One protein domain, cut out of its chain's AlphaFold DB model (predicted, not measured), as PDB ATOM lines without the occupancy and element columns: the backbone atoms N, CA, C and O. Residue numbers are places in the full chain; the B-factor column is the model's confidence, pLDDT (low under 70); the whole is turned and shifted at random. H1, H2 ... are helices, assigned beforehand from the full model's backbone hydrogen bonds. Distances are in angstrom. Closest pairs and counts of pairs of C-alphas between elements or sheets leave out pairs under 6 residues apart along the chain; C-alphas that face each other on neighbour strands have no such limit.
ATOM      1  N   HIS A  21      96.932  29.739  37.370       90.56
ATOM      2  CA  HIS A  21      97.663  28.545  36.980       90.56
ATOM      3  C   HIS A  21      96.835  27.587  36.117       90.56
ATOM      4  O   HIS A  21      95.635  27.762  35.918       90.56
ATOM      5  N   SER A  22      97.520  26.586  35.562       95.50
ATOM      6  CA  SER A  22      96.918  25.598  34.668       95.50
ATOM      7  C   SER A  22      95.911  24.711  35.396       95.50
ATOM      8  O   SER A  22      96.203  24.243  36.496       95.50
ATOM      9  N   THR A  23      94.824  24.339  34.707       96.12
ATOM     10  CA  THR A  23      93.884  23.283  35.131       96.12
ATOM     11  C   THR A  23      94.584  21.970  35.516       96.12
ATOM     12  O   THR A  23      94.023  21.148  36.238       96.12
ATOM     13  N   CYS A  24      95.811  21.724  35.038       96.69
ATOM     14  CA  CYS A  24      96.602  20.568  35.444       96.69
ATOM     15  C   CYS A  24      96.825  20.502  36.961       96.69
ATOM     16  O   CYS A  24      96.834  19.396  37.496       96.69
ATOM     17  N   ILE A  25      96.978  21.636  37.654       95.38
ATOM     18  CA  ILE A  25      97.168  21.648  39.111       95.38
ATOM     19  C   ILE A  25      95.905  21.134  39.805       95.38
ATOM     20  O   ILE A  25      96.002  20.173  40.569       95.38
ATOM     21  N   GLU A  26      94.728  21.670  39.473       94.56
ATOM     22  CA  GLU A  26      93.429  21.162  39.934       94.56
ATOM     23  C   GLU A  26      93.266  19.665  39.663       94.56
ATOM     24  O   GLU A  26      92.941  18.879  40.552       94.56
ATOM     25  N   CYS A  27      93.541  19.258  38.421       97.44
ATOM     26  CA  CYS A  27      93.365  17.892  37.940       97.44
ATOM     27  C   CYS A  27      94.215  16.900  38.747       97.44
ATOM     28  O   CYS A  27      93.732  15.833  39.142       97.44
ATOM     29  N   LYS A  28      95.467  17.280  39.046       96.88
ATOM     30  CA  LYS A  28      96.397  16.490  39.860       96.88
ATOM     31  C   LYS A  28      96.048  16.505  41.339       96.88
ATOM     32  O   LYS A  28      96.074  15.442  41.950       96.88
ATOM     33  N   ARG A  29      95.655  17.651  41.902       95.62
ATOM     34  CA  ARG A  29      95.159  17.740  43.287       95.62
ATOM     35  C   ARG A  29      93.926  16.871  43.512       95.62
ATOM     36  O   ARG A  29      93.782  16.290  44.580       95.62
ATOM     37  N   ARG A  30      93.077  16.733  42.493       95.31
ATOM     38  CA  ARG A  30      91.900  15.856  42.511       95.31
ATOM     39  C   ARG A  30      92.236  14.361  42.374       95.31
ATOM     40  O   ARG A  30      91.343  13.535  42.509       95.31
ATOM     41  N   GLY A  31      93.490  13.994  42.096       96.62
ATOM     42  CA  GLY A  31      93.900  12.594  41.918       96.62
ATOM     43  C   GLY A  31      93.472  11.983  40.579       96.62
ATOM     44  O   GLY A  31      93.424  10.765  40.438       96.62
ATOM     45  N   THR A  32      93.159  12.811  39.580       97.25
ATOM     46  CA  THR A  32      92.710  12.329  38.268       97.25
ATOM     47  C   THR A  32      93.878  11.723  37.489       97.25
ATOM     48  O   THR A  32      94.919  12.366  37.293       97.25
ATOM     49  N   VAL A  33      93.703  10.494  36.994       97.69
ATOM     50  CA  VAL A  33      94.669   9.862  36.084       97.69
ATOM     51  C   VAL A  33      94.778  10.702  34.810       97.69
ATOM     52  O   VAL A  33      93.781  11.147  34.246       97.69
ATOM     53  N   CYS A  34      96.003  10.969  34.355       97.88
ATOM     54  CA  CYS A  34      96.208  11.835  33.198       97.88
ATOM     55  C   CYS A  34      95.720  11.150  31.916       97.88
ATOM     56  O   CYS A  34      96.349  10.197  31.456       97.88
ATOM     57  N   VAL A  35      94.648  11.667  31.313       97.88
ATOM     58  CA  VAL A  35      94.075  11.142  30.060       97.88
ATOM     59  C   VAL A  35      95.035  11.265  28.869       97.88
ATOM     60  O   VAL A  35      95.067  10.395  28.009       97.88
ATOM     61  N   MET A  36      95.905  12.283  28.858       97.12
ATOM     62  CA  MET A  36      96.938  12.418  27.819       97.12
ATOM     63  C   MET A  36      97.923  11.247  27.847       97.12
ATOM     64  O   MET A  36      98.308  10.743  26.802       97.12
ATOM     65  N   VAL A  37      98.318  10.805  29.045       96.00
ATOM     66  CA  VAL A  37      99.341   9.761  29.223       96.00
ATOM     67  C   VAL A  37      98.730   8.365  29.170       96.00
ATOM     68  O   VAL A  37      99.281   7.479  28.534       96.00
ATOM     69  N   SER A  38      97.599   8.159  29.845       96.69
ATOM     70  CA  SER A  38      96.972   6.834  29.959       96.69
ATOM     71  C   SER A  38      96.179   6.421  28.720       96.69
ATOM     72  O   SER A  38      95.999   5.230  28.497       96.69
ATOM     73  N   GLN A  39      95.684   7.387  27.940       95.62
ATOM     74  CA  GLN A  39      94.734   7.139  26.849       95.62
ATOM     75  C   GLN A  39      95.123   7.844  25.538       95.62
ATOM     76  O   GLN A  39      94.437   7.673  24.535       95.62
ATOM     77  N   GLY A  40      96.176   8.673  25.521       94.94
ATOM     78  CA  GLY A  40      96.527   9.468  24.337       94.94
ATOM     79  C   GLY A  40      95.466  10.514  23.964       94.94
ATOM     80  O   GLY A  40      95.355  10.913  22.804       94.94
ATOM     81  N   THR A  41      94.628  10.942  24.913       96.75
ATOM     82  CA  THR A  41      93.519  11.868  24.644       96.75
ATOM     83  C   THR A  41      94.021  13.294  24.407       96.75
ATOM     84  O   THR A  41      94.819  13.814  25.190       96.75
ATOM     85  N   MET A  42      93.494  13.958  23.369       97.56
ATOM     86  CA  MET A  42      93.703  15.391  23.116       97.56
ATOM     87  C   MET A  42      93.231  16.209  24.322       97.56
ATOM     88  O   MET A  42      92.088  16.053  24.739       97.56
ATOM     89  N   CYS A  43      94.073  17.069  24.899       98.25
ATOM     90  CA  CYS A  43      93.733  17.818  26.109       98.25
ATOM     91  C   CYS A  43      94.456  19.168  26.159       98.25
ATOM     92  O   CYS A  43      95.684  19.220  26.146       98.25
ATOM     93  N   LEU A  44      93.695  20.253  26.320       98.38
ATOM     94  CA  LEU A  44      94.217  21.621  26.437       98.38
ATOM     95  C   LEU A  44      94.500  22.054  27.883       98.38
ATOM     96  O   LEU A  44      94.827  23.211  28.142       98.38
ATOM     97  N   GLY A  45      94.408  21.136  28.849       97.75
ATOM     98  CA  GLY A  45      94.612  21.420  30.276       97.75
ATOM     99  C   GLY A  45      95.908  22.187  30.577       97.75
ATOM    100  O   GLY A  45      95.843  23.175  31.312       97.75
ATOM    101  N   PRO A  46      97.061  21.830  29.970       97.44
ATOM    102  CA  PRO A  46      98.333  22.519  30.209       97.44
ATOM    103  C   PRO A  46      98.332  24.016  29.882       97.44
ATOM    104  O   PRO A  46      99.091  24.772  30.489       97.44
ATOM    105  N   VAL A  47      97.474  24.454  28.959       97.81
ATOM    106  CA  VAL A  47      97.385  25.851  28.505       97.81
ATOM    107  C   VAL A  47      96.109  26.553  28.965       97.81
ATOM    108  O   VAL A  47      95.919  27.706  28.629       97.81
ATOM    109  N   THR A  48      95.254  25.907  29.760       97.06
ATOM    110  CA  THR A  48      93.956  26.466  30.184       97.06
ATOM    111  C   THR A  48      93.976  26.901  31.648       97.06
ATOM    112  O   THR A  48      94.591  26.220  32.471       97.06
ATOM    113  N   HIS A  49      93.284  27.993  31.989       94.38
ATOM    114  CA  HIS A  49      93.065  28.416  33.378       94.38
ATOM    115  C   HIS A  49      92.353  27.349  34.238       94.38
ATOM    116  O   HIS A  49      91.470  26.617  33.786       94.38
ATOM    117  N   GLU A  50      92.741  27.258  35.508       92.88
ATOM    118  CA  GLU A  50      92.016  26.528  36.557       92.88
ATOM    119  C   GLU A  50      90.717  27.254  36.974       92.88
ATOM    120  O   GLU A  50      90.537  28.438  36.699       92.88
ATOM    121  N   GLY A  51      89.802  26.544  37.648       91.00
ATOM    122  CA  GLY A  51      88.569  27.110  38.214       91.00
ATOM    123  C   GLY A  51      87.306  26.320  37.871       91.00
ATOM    124  O   GLY A  51      86.224  26.646  38.363       91.00
ATOM    125  N   CYS A  52      87.438  25.283  37.041       92.94
ATOM    126  CA  CYS A  52      86.339  24.457  36.552       92.94
ATOM    127  C   CYS A  52      86.201  23.106  37.278       92.94
ATOM    128  O   CYS A  52      85.365  22.291  36.889       92.94
ATOM    129  N   GLY A  53      87.018  22.825  38.298       92.88
ATOM    130  CA  GLY A  53      87.016  21.547  39.017       92.88
ATOM    131  C   GLY A  53      87.739  20.416  38.283       92.88
ATOM    132  O   GLY A  53      87.505  19.244  38.599       92.88
ATOM    133  N   ALA A  54      88.538  20.731  37.255       95.88
ATOM    134  CA  ALA A  54      89.034  19.773  36.264       95.88
ATOM    135  C   ALA A  54      87.938  18.798  35.777       95.88
ATOM    136  O   ALA A  54      88.156  17.589  35.676       95.88
ATOM    137  N   LEU A  55      86.737  19.321  35.503       96.31
ATOM    138  CA  LEU A  55      85.543  18.514  35.241       96.31
ATOM    139  C   LEU A  55      85.752  17.492  34.116       96.31
ATOM    140  O   LEU A  55      85.538  16.299  34.325       96.31
ATOM    141  N   CYS A  56      86.199  17.939  32.939       97.81
ATOM    142  CA  CYS A  56      86.287  17.082  31.751       97.81
ATOM    143  C   CYS A  56      87.223  15.867  31.959       97.81
ATOM    144  O   CYS A  56      86.762  14.742  31.747       97.81
ATOM    145  N   PRO A  57      88.466  16.040  32.468       97.88
ATOM    146  CA  PRO A  57      89.348  14.920  32.822       97.88
ATOM    147  C   PRO A  57      88.727  13.873  33.742       97.88
ATOM    148  O   PRO A  57      88.975  12.685  33.564       97.88
ATOM    149  N   THR A  58      87.877  14.279  34.687       96.31
ATOM    150  CA  THR A  58      87.262  13.327  35.630       96.31
ATOM    151  C   THR A  58      86.190  12.436  35.026       96.31
ATOM    152  O   THR A  58      85.805  11.445  35.633       96.31
ATOM    153  N   TYR A  59      85.775  12.747  33.801       96.81
ATOM    154  CA  TYR A  59      84.909  11.913  32.980       96.81
ATOM    155  C   TYR A  59      85.663  11.317  31.781       96.81
ATOM    156  O   TYR A  59      85.058  11.091  30.737       96.81
ATOM    157  N   ASN A  60      86.977  11.079  31.912       96.25
ATOM    158  CA  ASN A  60      87.834  10.492  30.871       96.25
ATOM    159  C   ASN A  60      87.821  11.270  29.544       96.25
ATOM    160  O   ASN A  60      87.885  10.690  28.463       96.25
ATOM    161  N   ARG A  61      87.717  12.601  29.615       97.31
ATOM    162  CA  ARG A  61      87.802  13.489  28.450       97.31
ATOM    163  C   ARG A  61      88.968  14.454  28.584       97.31
ATOM    164  O   ARG A  61      89.369  14.826  29.683       97.31
ATOM    165  N   GLY A  62      89.483  14.920  27.454       97.69
ATOM    166  CA  GLY A  62      90.393  16.056  27.434       97.69
ATOM    167  C   GLY A  62      89.761  17.325  27.997       97.69
ATOM    168  O   GLY A  62      88.552  17.524  27.900       97.69
ATOM    169  N   CYS A  63      90.577  18.216  28.557       98.25
ATOM    170  CA  CYS A  63      90.143  19.591  28.787       98.25
ATOM    171  C   CYS A  63      89.947  20.290  27.435       98.25
ATOM    172  O   CYS A  63      90.824  20.217  26.574       98.25
ATOM    173  N   TYR A  64      88.820  20.983  27.280       97.94
ATOM    174  CA  TYR A  64      88.450  21.673  26.041       97.94
ATOM    175  C   TYR A  64      88.892  23.135  25.965       97.94
ATOM    176  O   TYR A  64      88.609  23.803  24.979       97.94
ATOM    177  N   GLY A  65      89.546  23.663  27.000       97.19
ATOM    178  CA  GLY A  65      90.010  25.049  26.976       97.19
ATOM    179  C   GLY A  65      88.921  26.102  27.165       97.19
ATOM    180  O   GLY A  65      89.134  27.258  26.812       97.19
ATOM    181  N   CYS A  66      87.759  25.750  27.731       96.56
ATOM    182  CA  CYS A  66      86.637  26.684  27.892       96.56
ATOM    183  C   CYS A  66      86.899  27.837  28.877       96.56
ATOM    184  O   CYS A  66      86.318  28.902  28.711       96.56
ATOM    185  N   PHE A  67      87.808  27.670  29.843       94.50
ATOM    186  CA  PHE A  67      88.207  28.735  30.781       94.50
ATOM    187  C   PHE A  67      89.283  29.678  30.209       94.50
ATOM    188  O   PHE A  67      89.721  30.598  30.893       94.50
ATOM    189  N   GLY A  68      89.686  29.469  28.953       94.50
ATOM    190  CA  GLY A  68      90.619  30.334  28.238       94.50
ATOM    191  C   GLY A  68      92.093  30.069  28.554       94.50
ATOM    192  O   GLY A  68      92.412  29.309  29.480       94.50
ATOM    193  N   PRO A  69      92.997  30.662  27.756       95.94
ATOM    194  CA  PRO A  69      94.435  30.501  27.913       95.94
ATOM    195  C   PRO A  69      94.921  31.069  29.247       95.94
ATOM    196  O   PRO A  69      94.543  32.176  29.612       95.94
ATOM    197  N   LYS A  70      95.793  30.342  29.956       94.50
ATOM    198  CA  LYS A  70      96.475  30.850  31.161       94.50
ATOM    199  C   LYS A  70      97.538  31.910  30.833       94.50
ATOM    200  O   LYS A  70      98.043  31.942  29.715       94.50
ATOM    201  N   GLU A  71      97.978  32.676  31.833       84.44
ATOM    202  CA  GLU A  71      98.946  33.787  31.683       84.44
ATOM    203  C   GLU A  71     100.190  33.427  30.843       84.44
ATOM    204  O   GLU A  71     100.557  34.155  29.932       84.44
ATOM    205  N   ASN A  72     100.789  32.254  31.080       88.44
ATOM    206  CA  ASN A  72     101.934  31.745  30.313       88.44
ATOM    207  C   ASN A  72     101.547  30.498  29.502       88.44
ATOM    208  O   ASN A  72     101.990  29.384  29.807       88.44
ATOM    209  N   SER A  73     100.629  30.652  28.549       90.75
ATOM    210  CA  SER A  73     100.147  29.566  27.684       90.75
ATOM    211  C   SER A  73     101.203  29.151  26.662       90.75
ATOM    212  O   SER A  73     101.304  29.739  25.596       90.75
ATOM    213  N   ASN A  74     101.990  28.119  26.971       96.06
ATOM    214  CA  ASN A  74     102.986  27.577  26.040       96.06
ATOM    215  C   ASN A  74     102.330  26.594  25.049       96.06
ATOM    216  O   ASN A  74     102.462  25.371  25.169       96.06
ATOM    217  N   THR A  75     101.558  27.144  24.110       97.38
ATOM    218  CA  THR A  75     100.834  26.394  23.072       97.38
ATOM    219  C   THR A  75     101.767  25.665  22.115       97.38
ATOM    220  O   THR A  75     101.427  24.571  21.669       97.38
ATOM    221  N   ASP A  76     102.963  26.195  21.869       96.94
ATOM    222  CA  ASP A  76     103.952  25.598  20.962       96.94
ATOM    223  C   ASP A  76     104.509  24.290  21.522       96.94
ATOM    224  O   ASP A  76     104.573  23.269  20.830       96.94
ATOM    225  N   SER A  77     104.855  24.285  22.814       96.88
ATOM    226  CA  SER A  77     105.322  23.070  23.487       96.88
ATOM    227  C   SER A  77     104.214  22.028  23.582       96.88
ATOM    228  O   SER A  77     104.474  20.840  23.380       96.88
ATOM    229  N   LEU A  78     102.972  22.456  23.850       97.56
ATOM    230  CA  LEU A  78     101.823  21.552  23.872       97.56
ATOM    231  C   LEU A  78     101.584  20.928  22.491       97.56
ATOM    232  O   LEU A  78     101.484  19.708  22.389       97.56
ATOM    233  N   THR A  79     101.560  21.740  21.436       97.25
ATOM    234  CA  THR A  79     101.410  21.299  20.039       97.25
ATOM    235  C   THR A  79     102.506  20.306  19.659       97.25
ATOM    236  O   THR A  79     102.227  19.211  19.175       97.25
ATOM    237  N   SER A  80     103.764  20.634  19.960       96.75
ATOM    238  CA  SER A  80     104.908  19.756  19.696       96.75
ATOM    239  C   SER A  80     104.777  18.401  20.398       96.75
ATOM    240  O   SER A  80     105.117  17.364  19.829       96.75
ATOM    241  N   TRP A  81     104.279  18.389  21.638       96.50
ATOM    242  CA  TRP A  81     104.033  17.156  22.384       96.50
ATOM    243  C   TRP A  81     102.869  16.346  21.798       96.50
ATOM    244  O   TRP A  81     102.977  15.126  21.664       96.50
ATOM    245  N   LEU A  82     101.775  17.007  21.415       96.88
ATOM    246  CA  LEU A  82     100.598  16.369  20.819       96.88
ATOM    247  C   LEU A  82     100.936  15.709  19.478       96.88
ATOM    248  O   LEU A  82     100.580  14.549  19.277       96.88
ATOM    249  N   LYS A  83     101.716  16.381  18.623       95.62
ATOM    250  CA  LYS A  83     102.245  15.806  17.375       95.62
ATOM    251  C   LYS A  83     103.079  14.556  17.626       95.62
ATOM    252  O   LYS A  83     102.830  13.514  17.029       95.62
ATOM    253  N   LYS A  84     104.034  14.625  18.563       95.50
ATOM    254  CA  LYS A  84     104.853  13.461  18.963       95.50
ATOM    255  C   LYS A  84     104.010  12.307  19.512       95.50
ATOM    256  O   LYS A  84     104.428  11.159  19.427       95.50
ATOM    257  N   SER A  85     102.837  12.616  20.056       94.19
ATOM    258  CA  SER A  85     101.871  11.644  20.573       94.19
ATOM    259  C   SER A  85     100.880  11.146  19.509       94.19
ATOM    260  O   SER A  85      99.942  10.428  19.846       94.19
ATOM    261  N   GLY A  86     101.071  11.518  18.237       95.44
ATOM    262  CA  GLY A  86     100.286  11.036  17.100       95.44
ATOM    263  C   GLY A  86      99.031  11.848  16.775       95.44
ATOM    264  O   GLY A  86      98.181  11.344  16.046       95.44
ATOM    265  N   LYS A  87      98.882  13.069  17.307       96.88
ATOM    266  CA  LYS A  87      97.765  13.961  16.950       96.88
ATOM    267  C   LYS A  87      98.012  14.699  15.646       96.88
ATOM    268  O   LYS A  87      99.135  15.135  15.390       96.88
ATOM    269  N   THR A  88      96.958  14.859  14.854       97.00
ATOM    270  CA  THR A  88      97.025  15.559  13.567       97.00
ATOM    271  C   THR A  88      96.907  17.071  13.738       97.00
ATOM    272  O   THR A  88      96.361  17.566  14.731       97.00
ATOM    273  N   SER A  89      97.407  17.812  12.748       96.88
ATOM    274  CA  SER A  89      97.218  19.263  12.643       96.88
ATOM    275  C   SER A  89      95.734  19.636  12.687       96.88
ATOM    276  O   SER A  89      95.356  20.493  13.482       96.88
ATOM    277  N   ASP A  90      94.873  18.913  11.963       97.25
ATOM    278  CA  ASP A  90      93.417  19.124  11.982       97.25
ATOM    279  C   ASP A  90      92.797  18.963  13.376       97.25
ATOM    280  O   ASP A  90      92.006  19.805  13.808       97.25
ATOM    281  N   GLU A  91      93.172  17.914  14.121       97.31
ATOM    282  CA  GLU A  91      92.696  17.723  15.497       97.31
ATOM    283  C   GLU A  91      93.087  18.911  16.389       97.31
ATOM    284  O   GLU A  91      92.304  19.335  17.243       97.31
ATOM    285  N   MET A  92      94.295  19.455  16.209       97.31
ATOM    286  CA  MET A  92      94.786  20.592  16.990       97.31
ATOM    287  C   MET A  92      94.101  21.904  16.597       97.31
ATOM    288  O   MET A  92      93.706  22.658  17.488       97.31
ATOM    289  N   VAL A  93      93.886  22.153  15.302       98.06
ATOM    290  CA  VAL A  93      93.122  23.314  14.812       98.06
ATOM    291  C   VAL A  93      91.724  23.318  15.427       98.06
ATOM    292  O   VAL A  93      91.312  24.319  16.017       98.06
ATOM    293  N   LEU A  94      91.017  22.183  15.370       97.44
ATOM    294  CA  LEU A  94      89.684  22.046  15.958       97.44
ATOM    295  C   LEU A  94      89.699  22.246  17.479       97.44
ATOM    296  O   LEU A  94      88.808  22.899  18.022       97.44
ATOM    297  N   ALA A  95      90.713  21.724  18.174       97.81
ATOM    298  CA  ALA A  95      90.836  21.892  19.617       97.81
ATOM    299  C   ALA A  95      91.006  23.370  20.010       97.81
ATOM    300  O   ALA A  95      90.280  23.854  20.881       97.81
ATOM    301  N   PHE A  96      91.923  24.098  19.363       98.31
ATOM    302  CA  PHE A  96      92.181  25.509  19.671       98.31
ATOM    303  C   PHE A  96      91.033  26.437  19.245       98.31
ATOM    304  O   PHE A  96      90.772  27.433  19.923       98.31
ATOM    305  N   ARG A  97      90.285  26.090  18.188       97.75
ATOM    306  CA  ARG A  97      89.141  26.876  17.691       97.75
ATOM    307  C   ARG A  97      87.801  26.559  18.368       97.75
ATOM    308  O   ARG A  97      86.774  27.061  17.929       97.75
ATOM    309  N   ASN A  98      87.787  25.755  19.434       96.69
ATOM    310  CA  ASN A  98      86.540  25.294  20.049       96.69
ATOM    311  C   ASN A  98      85.821  26.384  20.873       96.69
ATOM    312  O   ASN A  98      84.810  26.926  20.445       96.69
ATOM    313  N   PHE A  99      86.336  26.724  22.061       97.31
ATOM    314  CA  PHE A  99      85.645  27.647  22.981       97.31
ATOM    315  C   PHE A  99      86.225  29.064  22.999       97.31
ATOM    316  O   PHE A  99      85.476  30.034  23.001       97.31
ATOM    317  N   ASN A 100      87.554  29.197  23.031       96.88
ATOM    318  CA  ASN A 100      88.253  30.484  23.145       96.88
ATOM    319  C   ASN A 100      89.059  30.796  21.876       96.88
ATOM    320  O   ASN A 100      90.195  31.262  21.955       96.88
ATOM    321  N   ALA A 101      88.466  30.526  20.709       97.25
ATOM    322  CA  ALA A 101      89.118  30.646  19.403       97.25
ATOM    323  C   ALA A 101      89.713  32.038  19.144       97.25
ATOM    324  O   ALA A 101      90.790  32.150  18.577       97.25
ATOM    325  N   GLY A 102      89.028  33.094  19.599       96.94
ATOM    326  CA  GLY A 102      89.477  34.479  19.433       96.94
ATOM    327  C   GLY A 102      90.521  34.946  20.452       96.94
ATOM    328  O   GLY A 102      90.941  36.096  20.396       96.94
ATOM    329  N   SER A 103      90.924  34.101  21.407       97.31
ATOM    330  CA  SER A 103      92.026  34.453  22.305       97.31
ATOM    331  C   SER A 103      93.346  34.383  21.544       97.31
ATOM    332  O   SER A 103      93.581  33.414  20.827       97.31
ATOM    333  N   GLU A 104      94.212  35.383  21.712       96.81
ATOM    334  CA  GLU A 104      95.462  35.505  20.947       96.81
ATOM    335  C   GLU A 104      96.280  34.204  20.953       96.81
ATOM    336  O   GLU A 104      96.644  33.688  19.899       96.81
ATOM    337  N   ALA A 105      96.475  33.604  22.133       97.00
ATOM    338  CA  ALA A 105      97.221  32.355  22.268       97.00
ATOM    339  C   ALA A 105      96.611  31.193  21.463       97.00
ATOM    340  O   ALA A 105      97.345  30.427  20.844       97.00
ATOM    341  N   PHE A 106      95.282  31.030  21.463       97.94
ATOM    342  CA  PHE A 106      94.638  29.922  20.750       97.94
ATOM    343  C   PHE A 106      94.451  30.220  19.258       97.94
ATOM    344  O   PHE A 106      94.603  29.299  18.455       97.94
ATOM    345  N   SER A 107      94.202  31.477  18.872       98.00
ATOM    346  CA  SER A 107      94.155  31.893  17.463       98.00
ATOM    347  C   SER A 107      95.491  31.602  16.793       98.00
ATOM    348  O   SER A 107      95.535  30.807  15.853       98.00
ATOM    349  N   ASN A 108      96.584  32.118  17.369       97.69
ATOM    350  CA  ASN A 108      97.940  31.921  16.861       97.69
ATOM    351  C   ASN A 108      98.289  30.430  16.773       97.69
ATOM    352  O   ASN A 108      98.758  29.963  15.737       97.69
ATOM    353  N   ALA A 109      98.009  29.657  17.830       97.44
ATOM    354  CA  ALA A 109      98.257  28.218  17.825       97.44
ATOM    355  C   ALA A 109      97.470  27.498  16.717       97.44
ATOM    356  O   ALA A 109      98.012  26.612  16.058       97.44
ATOM    357  N   SER A 110      96.210  27.876  16.481       97.69
ATOM    358  CA  SER A 110      95.402  27.279  15.415       97.69
ATOM    359  C   SER A 110      95.931  27.624  14.020       97.69
ATOM    360  O   SER A 110      96.036  26.738  13.182       97.69
ATOM    361  N   GLU A 111      96.329  28.875  13.780       98.00
ATOM    362  CA  GLU A 111      96.863  29.329  12.491       98.00
ATOM    363  C   GLU A 111      98.210  28.686  12.160       98.00
ATOM    364  O   GLU A 111      98.480  28.375  11.001       98.00
ATOM    365  N   VAL A 112      99.062  28.474  13.169       96.56
ATOM    366  CA  VAL A 112     100.328  27.752  12.995       96.56
ATOM    367  C   VAL A 112     100.061  26.316  12.552       96.56
ATOM    368  O   VAL A 112     100.634  25.885  11.558       96.56
ATOM    369  N   ASN A 113      99.154  25.606  13.232       95.56
ATOM    370  CA  ASN A 113      98.827  24.220  12.883       95.56
ATOM    371  C   ASN A 113      98.115  24.103  11.524       95.56
ATOM    372  O   ASN A 113      98.331  23.132  10.808       95.56
ATOM    373  N   GLU A 114      97.290  25.081  11.145       96.62
ATOM    374  CA  GLU A 114      96.599  25.100   9.846       96.62
ATOM    375  C   GLU A 114      97.573  25.231   8.666       96.62
ATOM    376  O   GLU A 114      97.358  24.621   7.627       96.62
ATOM    377  N   LYS A 115      98.671  25.980   8.832       92.56
ATOM    378  CA  LYS A 115      99.707  26.160   7.795       92.56
ATOM    379  C   LYS A 115     100.620  24.946   7.608       92.56
ATOM    380  O   LYS A 115     101.384  24.911   6.649       92.56
ATOM    381  N   GLU A 116     100.604  24.008   8.547       80.12
ATOM    382  CA  GLU A 116     101.437  22.800   8.524       80.12
ATOM    383  C   GLU A 116     100.719  21.584   7.914       80.12
ATOM    384  O   GLU A 116     101.299  20.497   7.885       80.12
TER     385      GLU A 116
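AT A GLANCE: This is residues 21 to 116 of the 117 residues of an uncharacterized protein of Nitrospinae bacterium (UniProt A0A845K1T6). Two lobes lie end to end: residues 21 to 70 form a loop-rich lobe with three short helices, H1 to H3, and H4, H5 and H6 form a helical lobe, their centres making a triangle. In the second lobe H5 and H6 lie side by side as a hairpin, and H4 packs on H6. The printed part has 96 residues with six named helices, H1 to H6 in chain order, and no named strand; the class is all helix, though under half of the residues, 45, are in named elements. It is compact, with a radius of gyration of the C-alphas of 12.2 A and spans of 37 by 26 by 18 A.

HOW THE PARTS SIT: H1, residues 23 to 29, is close to but not clearly touching H3, residues 55 to 58; their closest C-alphas, Cys 27 and Pro 57, are 7.2 A apart. H2, residues 35 to 39, is also close to but not clearly touching H3, with C-alphas 35 and 57 closest at 6.7 A. H4, residues 75 to 84, and H6, residues 104 to 114, touch, closest at C-alphas 75 and 109, 6.1 A, the same way at a shallow tilt of 33 degrees, only just short of steep. H5, residues 89 to 96, and H6 touch as a hairpin, closest at C-alphas 93 and 110, 4.6 A, opposite ways at a shallow tilt of 16 degrees. H1, H2 and H3 are apart from H4, H5 and H6. Every O i to N i+4 pair is within hydrogen-bond range in H1, H2, H4, H5 and H6; H3 is too short for one.

IN THESE COORDINATES: H1 begins at C-alpha 23 (93.884, 23.283, 35.131). H4 spans 14.2 A, H5 10.7 A and H6 15.3 A, ending at C-alpha 114 (96.599, 25.100, 9.846).

THE WHOLE: The C-alphas farthest apart, Gly 31 and Lys 115, are 37.2 A apart. The links H2 to H3 and H3 to H4 are long. The printed part has no cut, and no printed residue is under 70 in pLDDT.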